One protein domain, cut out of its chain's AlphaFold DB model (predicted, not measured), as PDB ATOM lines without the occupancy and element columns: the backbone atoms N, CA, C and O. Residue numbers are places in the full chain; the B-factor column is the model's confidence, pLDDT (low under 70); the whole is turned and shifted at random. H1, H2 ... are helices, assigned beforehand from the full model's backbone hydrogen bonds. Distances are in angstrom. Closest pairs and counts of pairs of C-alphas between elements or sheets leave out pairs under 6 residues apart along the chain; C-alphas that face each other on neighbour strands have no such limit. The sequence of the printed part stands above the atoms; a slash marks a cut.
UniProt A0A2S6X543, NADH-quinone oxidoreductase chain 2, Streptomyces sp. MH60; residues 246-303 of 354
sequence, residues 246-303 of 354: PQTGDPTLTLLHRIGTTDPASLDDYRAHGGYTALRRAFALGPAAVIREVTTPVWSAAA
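Overview. This is residues 246 to 303 of the 354 residues of the protein "NADH-quinone oxidoreductase chain 2" of Streptomyces sp. MH60 (UniProt A0A2S6X543). With little regular structure, the printed part makes an open arch: the unnamed stretch 246 to 266 is one leg, H1 and H2 follow across the top, and H3 turns into the other leg, from which residues 294 to 303 stand free. It has 58 residues, 23 of them in three named helices, H1, H2, H3 in chain order, with no named strand: all helix. It is loose, with a radius of gyration of the C-alphas of 14.0 A, spanning 34 by 27 by 15 A.

Along the chain. H1, residues 267 to 272, begins with C-alpha 267 at (112.365, 126.170, 124.924) and is 8.7 A long. H2, residues 277 to 285, is 12.4 A long. H3, residues 287 to 294, is 10.8 A long and ends with C-alpha 294 at (119.997, 145.719, 138.499).

Arrangement. H1 and H2 are only just apart, at 8.2 A. H2 and H3 are close but not clearly touching; their closest C-alphas, of Ala 282 and Val 290, are 6.0 A apart. They run opposite ways at a steep tilt of 51 degrees. H1 and H3 are apart. In H1, H2 and H3 every O i to N i+4 pair is within hydrogen-bond range.

Size, cuts and confidence. The C-alphas farthest apart, of Pro 246 and Ala 288, are 38.0 A apart. The printed part has no cut, and both links are tight. The pLDDT is under 70 at residues 246, 249 and 297 to 303.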
ATOM      1  N   PRO A 246     112.014 120.607 148.118       66.31
ATOM      2  CA  PRO A 246     110.862 120.609 149.027       66.31
ATOM      3  C   PRO A 246     109.877 121.760 148.796       66.31
ATOM      4  O   PRO A 246     108.711 121.657 149.156       66.31
ATOM      5  N   GLN A 247     110.343 122.860 148.202       71.56
ATOM      6  CA  GLN A 247     109.552 124.054 147.902       71.56
ATOM      7  C   GLN A 247     108.897 124.015 146.508       71.56
ATOM      8  O   GLN A 247     108.309 125.006 146.084       71.56
ATOM      9  N   THR A 248     109.016 122.913 145.756       71.00
ATOM     10  CA  THR A 248     108.460 122.803 144.395       71.00
ATOM     11  C   THR A 248     106.973 123.154 144.375       71.00
ATOM     12  O   THR A 248     106.188 122.592 145.135       71.00
ATOM     13  N   GLY A 249     106.581 124.061 143.476       68.81
ATOM     14  CA  GLY A 249     105.186 124.476 143.308       68.81
ATOM     15  C   GLY A 249     104.692 125.543 144.291       68.81
ATOM     16  O   GLY A 249     103.530 125.933 144.201       68.81
ATOM     17  N   ASP A 250     105.540 126.051 145.192       78.31
ATOM     18  CA  ASP A 250     105.168 127.156 146.077       78.31
ATOM     19  C   ASP A 250     105.023 128.474 145.275       78.31
ATOM     20  O   ASP A 250     106.000 128.949 144.680       78.31
ATOM     21  N   PRO A 251     103.822 129.094 145.248       76.38
ATOM     22  CA  PRO A 251     103.560 130.305 144.469       76.38
ATOM     23  C   PRO A 251     104.284 131.549 145.008       76.38
ATOM     24  O   PRO A 251     104.311 132.576 144.332       76.38
ATOM     25  N   THR A 252     104.861 131.484 146.210       82.50
ATOM     26  CA  THR A 252     105.654 132.572 146.803       82.50
ATOM     27  C   THR A 252     107.093 132.614 146.283       82.50
ATOM     28  O   THR A 252     107.804 133.599 146.498       82.50
ATOM     29  N   LEU A 253     107.541 131.572 145.572       80.25
ATOM     30  CA  LEU A 253     108.876 131.527 144.990       80.25
ATOM     31  C   LEU A 253     108.987 132.493 143.810       80.25
ATOM     32  O   LEU A 253     108.252 132.391 142.838       80.25
ATOM     33  N   THR A 254     109.982 133.379 143.844       80.38
ATOM     34  CA  THR A 254     110.251 134.301 142.724       80.38
ATOM     35  C   THR A 254     111.259 133.729 141.729       80.38
ATOM     36  O   THR A 254     111.055 133.802 140.522       80.38
ATOM     37  N   LEU A 255     112.370 133.157 142.207       81.56
ATOM     38  CA  LEU A 255     113.441 132.650 141.332       81.56
ATOM     39  C   LEU A 255     113.251 131.184 140.943       81.56
ATOM     40  O   LEU A 255     113.618 130.787 139.840       81.56
ATOM     41  N   LEU A 256     112.674 130.389 141.843       82.75
ATOM     42  CA  LEU A 256     112.532 128.940 141.683       82.75
ATOM     43  C   LEU A 256     111.142 128.531 141.168       82.75
ATOM     44  O   LEU A 256     110.870 127.344 141.050       82.75
ATOM     45  N   HIS A 257     110.283 129.491 140.805       83.75
ATOM     46  CA  HIS A 257     108.886 129.243 140.413       83.75
ATOM     47  C   HIS A 257     108.718 128.306 139.198       83.75
ATOM     48  O   HIS A 257     107.634 127.773 138.968       83.75
ATOM     49  N   ARG A 258     109.774 128.152 138.382       84.94
ATOM     50  CA  ARG A 258     109.801 127.289 137.185       84.94
ATOM     51  C   ARG A 258     110.309 125.873 137.462       84.94
ATOM     52  O   ARG A 258     110.221 125.006 136.598       84.94
ATOM     53  N   ILE A 259     110.896 125.634 138.633       82.25
ATOM     54  CA  ILE A 259     111.454 124.323 138.967       82.25
ATOM     55  C   ILE A 259     110.300 123.353 139.211       82.25
ATOM     56  O   ILE A 259     109.412 123.631 140.012       82.25
ATOM     57  N   GLY A 260     110.312 122.227 138.495       76.94
ATOM     58  CA  GLY A 260     109.281 121.188 138.579       76.94
ATOM     59  C   GLY A 260     107.960 121.525 137.875       76.94
ATOM     60  O   GLY A 260     107.092 120.662 137.806       76.94
ATOM     61  N   THR A 261     107.812 122.740 137.341       80.50
ATOM     62  CA  THR A 261     106.634 123.179 136.572       80.50
ATOM     63  C   THR A 261     106.923 123.327 135.083       80.50
ATOM     64  O   THR A 261     106.011 123.195 134.278       80.50
ATOM     65  N   THR A 262     108.182 123.576 134.717       84.25
ATOM     66  CA  THR A 262     108.640 123.698 133.330       84.25
ATOM     67  C   THR A 262     109.595 122.554 132.985       84.25
ATOM     68  O   THR A 262     110.477 122.223 133.781       84.25
ATOM     69  N   ASP A 263     109.462 121.986 131.788       84.25
ATOM     70  CA  ASP A 263     110.426 121.063 131.195       84.25
ATOM     71  C   ASP A 263     111.746 121.803 130.886       84.25
ATOM     72  O   ASP A 263     111.771 122.702 130.036       84.25
ATOM     73  N   PRO A 264     112.868 121.445 131.544       84.06
ATOM     74  CA  PRO A 264     114.148 122.119 131.343       84.06
ATOM     75  C   PRO A 264     114.731 121.933 129.934       84.06
ATOM     76  O   PRO A 264     115.598 122.716 129.542       84.06
ATOM     77  N   ALA A 265     114.283 120.927 129.174       88.12
ATOM     78  CA  ALA A 265     114.743 120.674 127.811       88.12
ATOM     79  C   ALA A 265     113.909 121.405 126.741       88.12
ATOM     80  O   ALA A 265     114.337 121.496 125.588       88.12
ATOM     81  N   SER A 266     112.745 121.960 127.100       89.62
ATOM     82  CA  SER A 266     111.822 122.595 126.156       89.62
ATOM     83  C   SER A 266     111.907 124.121 126.194       89.62
ATOM     84  O   SER A 266     111.516 124.786 127.156       89.62
ATOM     85  N   LEU A 267     112.367 124.713 125.088       93.12
ATOM     86  CA  LEU A 267     112.365 126.170 124.924       93.12
ATOM     87  C   LEU A 267     110.949 126.747 124.830       93.12
ATOM     88  O   LEU A 267     110.719 127.871 125.282       93.12
ATOM     89  N   ASP A 268     110.018 126.004 124.238       92.62
ATOM     90  CA  ASP A 268     108.636 126.450 124.081       92.62
ATOM     91  C   ASP A 268     107.913 126.464 125.424       92.62
ATOM     92  O   ASP A 268     107.241 127.446 125.746       92.62
ATOM     93  N   ASP A 269     108.146 125.452 126.259       90.50
ATOM     94  CA  ASP A 269     107.597 125.422 127.610       90.50
ATOM     95  C   ASP A 269     108.210 126.525 128.490       90.50
ATOM     96  O   ASP A 269     107.503 127.254 129.192       90.50
ATOM     97  N   TYR A 270     109.522 126.763 128.359       92.19
ATOM     98  CA  TYR A 270     110.180 127.893 129.014       92.19
ATOM     99  C   TYR A 270     109.562 129.239 128.608       92.19
ATOM    100  O   TYR A 270     109.338 130.105 129.458       92.19
ATOM    101  N   ARG A 271     109.244 129.430 127.321       93.31
ATOM    102  CA  ARG A 271     108.586 130.640 126.800       93.31
ATOM    103  C   ARG A 271     107.151 130.785 127.298       93.31
ATOM    104  O   ARG A 271     106.787 131.898 127.685       93.31
ATOM    105  N   ALA A 272     106.378 129.699 127.321       92.50
ATOM    106  CA  ALA A 272     105.016 129.678 127.850       92.50
ATOM    107  C   ALA A 272     104.977 130.136 129.319       92.50
ATOM    108  O   ALA A 272     104.094 130.894 129.714       92.50
ATOM    109  N   HIS A 273     106.018 129.806 130.088       89.62
ATOM    110  CA  HIS A 273     106.198 130.217 131.483       89.62
ATOM    111  C   HIS A 273     106.956 131.553 131.652       89.62
ATOM    112  O   HIS A 273     107.635 131.806 132.658       89.62
ATOM    113  N   GLY A 274     106.866 132.444 130.660       88.62
ATOM    114  CA  GLY A 274     107.417 133.801 130.718       88.62
ATOM    115  C   GLY A 274     108.933 133.891 130.510       88.62
ATOM    116  O   GLY A 274     109.526 134.949 130.760       88.62
ATOM    117  N   GLY A 275     109.573 132.818 130.046       90.94
ATOM    118  CA  GLY A 275     110.976 132.782 129.657       90.94
ATOM    119  C   GLY A 275     111.335 133.860 128.630       90.94
ATOM    120  O   GLY A 275     110.528 134.279 127.793       90.94
ATOM    121  N   TYR A 276     112.563 134.370 128.724       92.94
ATOM    122  CA  TYR A 276     113.092 135.469 127.901       92.94
ATOM    123  C   TYR A 276     112.345 136.814 127.972       92.94
ATOM    124  O   TYR A 276     112.758 137.760 127.302       92.94
ATOM    125  N   THR A 277     111.300 136.971 128.788       90.81
ATOM    126  CA  THR A 277     110.586 138.257 128.921       90.81
ATOM    127  C   THR A 277     111.513 139.366 129.417       90.81
ATOM    128  O   THR A 277     111.585 140.436 128.813       90.81
ATOM    129  N   ALA A 278     112.308 139.078 130.452       88.38
ATOM    130  CA  ALA A 278     113.330 139.997 130.945       88.38
ATOM    131  C   ALA A 278     114.420 140.279 129.895       88.38
ATOM    132  O   ALA A 278     114.868 141.415 129.777       88.38
ATOM    133  N   LEU A 279     114.798 139.278 129.086       92.38
ATOM    134  CA  LEU A 279     115.790 139.441 128.018       92.38
ATOM    135  C   LEU A 279     115.287 140.392 126.920       92.38
ATOM    136  O   LEU A 279     116.012 141.298 126.522       92.38
ATOM    137  N   ARG A 280     114.033 140.244 126.473       92.81
ATOM    138  CA  ARG A 280     113.420 141.157 125.489       92.81
ATOM    139  C   ARG A 280     113.357 142.592 126.015       92.81
ATOM    140  O   ARG A 280     113.703 143.525 125.297       92.81
ATOM    141  N   ARG A 281     112.984 142.766 127.288       91.75
ATOM    142  CA  ARG A 281     112.993 144.081 127.943       91.75
ATOM    143  C   ARG A 281     114.409 144.655 128.043       91.75
ATOM    144  O   ARG A 281     114.593 145.836 127.782       91.75
ATOM    145  N   ALA A 282     115.408 143.833 128.359       91.50
ATOM    146  CA  ALA A 282     116.804 144.259 128.423       91.50
ATOM    147  C   ALA A 282     117.317 144.781 127.070       91.50
ATOM    148  O   ALA A 282     117.972 145.822 127.034       91.50
ATOM    149  N   PHE A 283     116.965 144.115 125.962       93.19
ATOM    150  CA  PHE A 283     117.279 144.607 124.617       93.19
ATOM    151  C   PHE A 283     116.626 145.962 124.324       93.19
ATOM    152  O   PHE A 283     117.294 146.848 123.801       93.19
ATOM    153  N   ALA A 284     115.360 146.151 124.710       93.06
ATOM    154  CA  ALA A 284     114.655 147.419 124.513       93.06
ATOM    155  C   ALA A 284     115.219 148.572 125.369       93.06
ATOM    156  O   ALA A 284     115.249 149.716 124.928       93.06
ATOM    157  N   LEU A 285     115.670 148.279 126.593       90.69
ATOM    158  CA  LEU A 285     116.229 149.265 127.525       90.69
ATOM    159  C   LEU A 285     117.658 149.697 127.158       90.69
ATOM    160  O   LEU A 285     118.062 150.831 127.426       90.69
ATOM    161  N   GLY A 286     118.435 148.783 126.585       89.38
ATOM    162  CA  GLY A 286     119.851 148.973 126.307       89.38
ATOM    163  C   GLY A 286     120.756 148.822 127.546       89.38
ATOM    164  O   GLY A 286     120.302 148.899 128.695       89.38
ATOM    165  N   PRO A 287     122.075 148.624 127.350       88.69
ATOM    166  CA  PRO A 287     122.981 148.156 128.405       88.69
ATOM    167  C   PRO A 287     123.068 149.072 129.634       88.69
ATOM    168  O   PRO A 287     123.086 148.597 130.768       88.69
ATOM    169  N   ALA A 288     123.092 150.393 129.430       86.69
ATOM    170  CA  ALA A 288     123.219 151.356 130.525       86.69
ATOM    171  C   ALA A 288     121.983 151.374 131.438       86.69
ATOM    172  O   ALA A 288     122.113 151.519 132.653       86.69
ATOM    173  N   ALA A 289     120.787 151.215 130.869       86.94
ATOM    174  CA  ALA A 289     119.548 151.163 131.635       86.94
ATOM    175  C   ALA A 289     119.406 149.839 132.393       86.94
ATOM    176  O   ALA A 289     119.017 149.863 133.557       86.94
ATOM    177  N   VAL A 290     119.818 148.719 131.785       88.56
ATOM    178  CA  VAL A 290     119.871 147.412 132.459       88.56
ATOM    179  C   VAL A 290     120.780 147.466 133.682       88.56
ATOM    180  O   VAL A 290     120.365 147.040 134.756       88.56
ATOM    181  N   ILE A 291     121.986 148.042 133.552       87.25
ATOM    182  CA  ILE A 291     122.912 148.209 134.683       87.25
ATOM    183  C   ILE A 291     122.241 149.002 135.802       87.25
ATOM    184  O   ILE A 291     122.228 148.539 136.939       87.25
ATOM    185  N   ARG A 292     121.636 150.157 135.489       84.31
ATOM    186  CA  ARG A 292     120.933 150.959 136.501       84.31
ATOM    187  C   ARG A 292     119.856 150.147 137.212       84.31
ATOM    188  O   ARG A 292     119.833 150.159 138.437       84.31
ATOM    189  N   GLU A 293     119.026 149.420 136.465       85.50
ATOM    190  CA  GLU A 293     117.918 148.634 137.015       85.50
ATOM    191  C   GLU A 293     118.408 147.543 137.982       85.50
ATOM    192  O   GLU A 293     117.909 147.468 139.105       85.50
ATOM    193  N   VAL A 294     119.448 146.779 137.624       82.56
ATOM    194  CA  VAL A 294     119.997 145.719 138.499       82.56
ATOM    195  C   VAL A 294     120.845 146.247 139.662       82.56
ATOM    196  O   VAL A 294     121.013 145.553 140.659       82.56
ATOM    197  N   THR A 295     121.380 147.469 139.561       79.94
ATOM    198  CA  THR A 295     122.126 148.126 140.657       79.94
ATOM    199  C   THR A 295     121.236 148.873 141.647       79.94
ATOM    200  O   THR A 295     121.742 149.428 142.623       79.94
ATOM    201  N   THR A 296     119.917 148.894 141.434       72.62
ATOM    202  CA  THR A 296     119.001 149.447 142.432       72.62
ATOM    203  C   THR A 296     119.095 148.647 143.745       72.62
ATOM    204  O   THR A 296     119.268 147.424 143.726       72.62
ATOM    205  N   PRO A 297     118.994 149.309 144.914       54.44
ATOM    206  CA  PRO A 297     119.261 148.683 146.213       54.44
ATOM    207  C   PRO A 297     118.381 147.464 146.530       54.44
ATOM    208  O   PRO A 297     118.794 146.617 147.317       54.44
ATOM    209  N   VAL A 298     117.225 147.312 145.871       59.62
ATOM    210  CA  VAL A 298     116.334 146.151 146.039       59.62
ATOM    211  C   VAL A 298     116.982 144.824 145.603       59.62
ATOM    212  O   VAL A 298     116.674 143.782 146.171       59.62
ATOM    213  N   TRP A 299     117.933 144.850 144.661       51.97
ATOM    214  CA  TRP A 299     118.650 143.653 144.187       51.97
ATOM    215  C   TRP A 299     119.967 143.387 144.937       51.97
ATOM    216  O   TRP A 299     120.485 142.271 144.911       51.97
ATOM    217  N   SER A 300     120.501 144.384 145.653       46.22
ATOM    218  CA  SER A 300     121.806 144.294 146.332       46.22
ATOM    219  C   SER A 300     121.806 143.371 147.562       46.22
ATOM    220  O   SER A 300     122.873 142.978 148.021       46.22
ATOM    221  N   ALA A 301     120.636 142.982 148.080       43.44
ATOM    222  CA  ALA A 301     120.514 142.095 149.243       43.44
ATOM    223  C   ALA A 301     120.701 140.595 148.914       43.44
ATOM    224  O   ALA A 301     120.987 139.809 149.818       43.44
ATOM    225  N   ALA A 302     120.578 140.196 147.639       46.31
ATOM    226  CA  ALA A 302     120.726 138.807 147.186       46.31
ATOM    227  C   ALA A 302     122.157 138.453 146.724       46.31
ATOM    228  O   ALA A 302     122.492 137.282 146.556       46.31
ATOM    229  N   ALA A 303     123.021 139.454 146.534       37.12
ATOM    230  CA  ALA A 303     124.408 139.275 146.124       37.12
ATOM    231  C   ALA A 303     125.355 139.490 147.315       37.12
ATOM    232  O   ALA A 303     125.133 140.361 148.155       37.12
TER     233      ALA A 303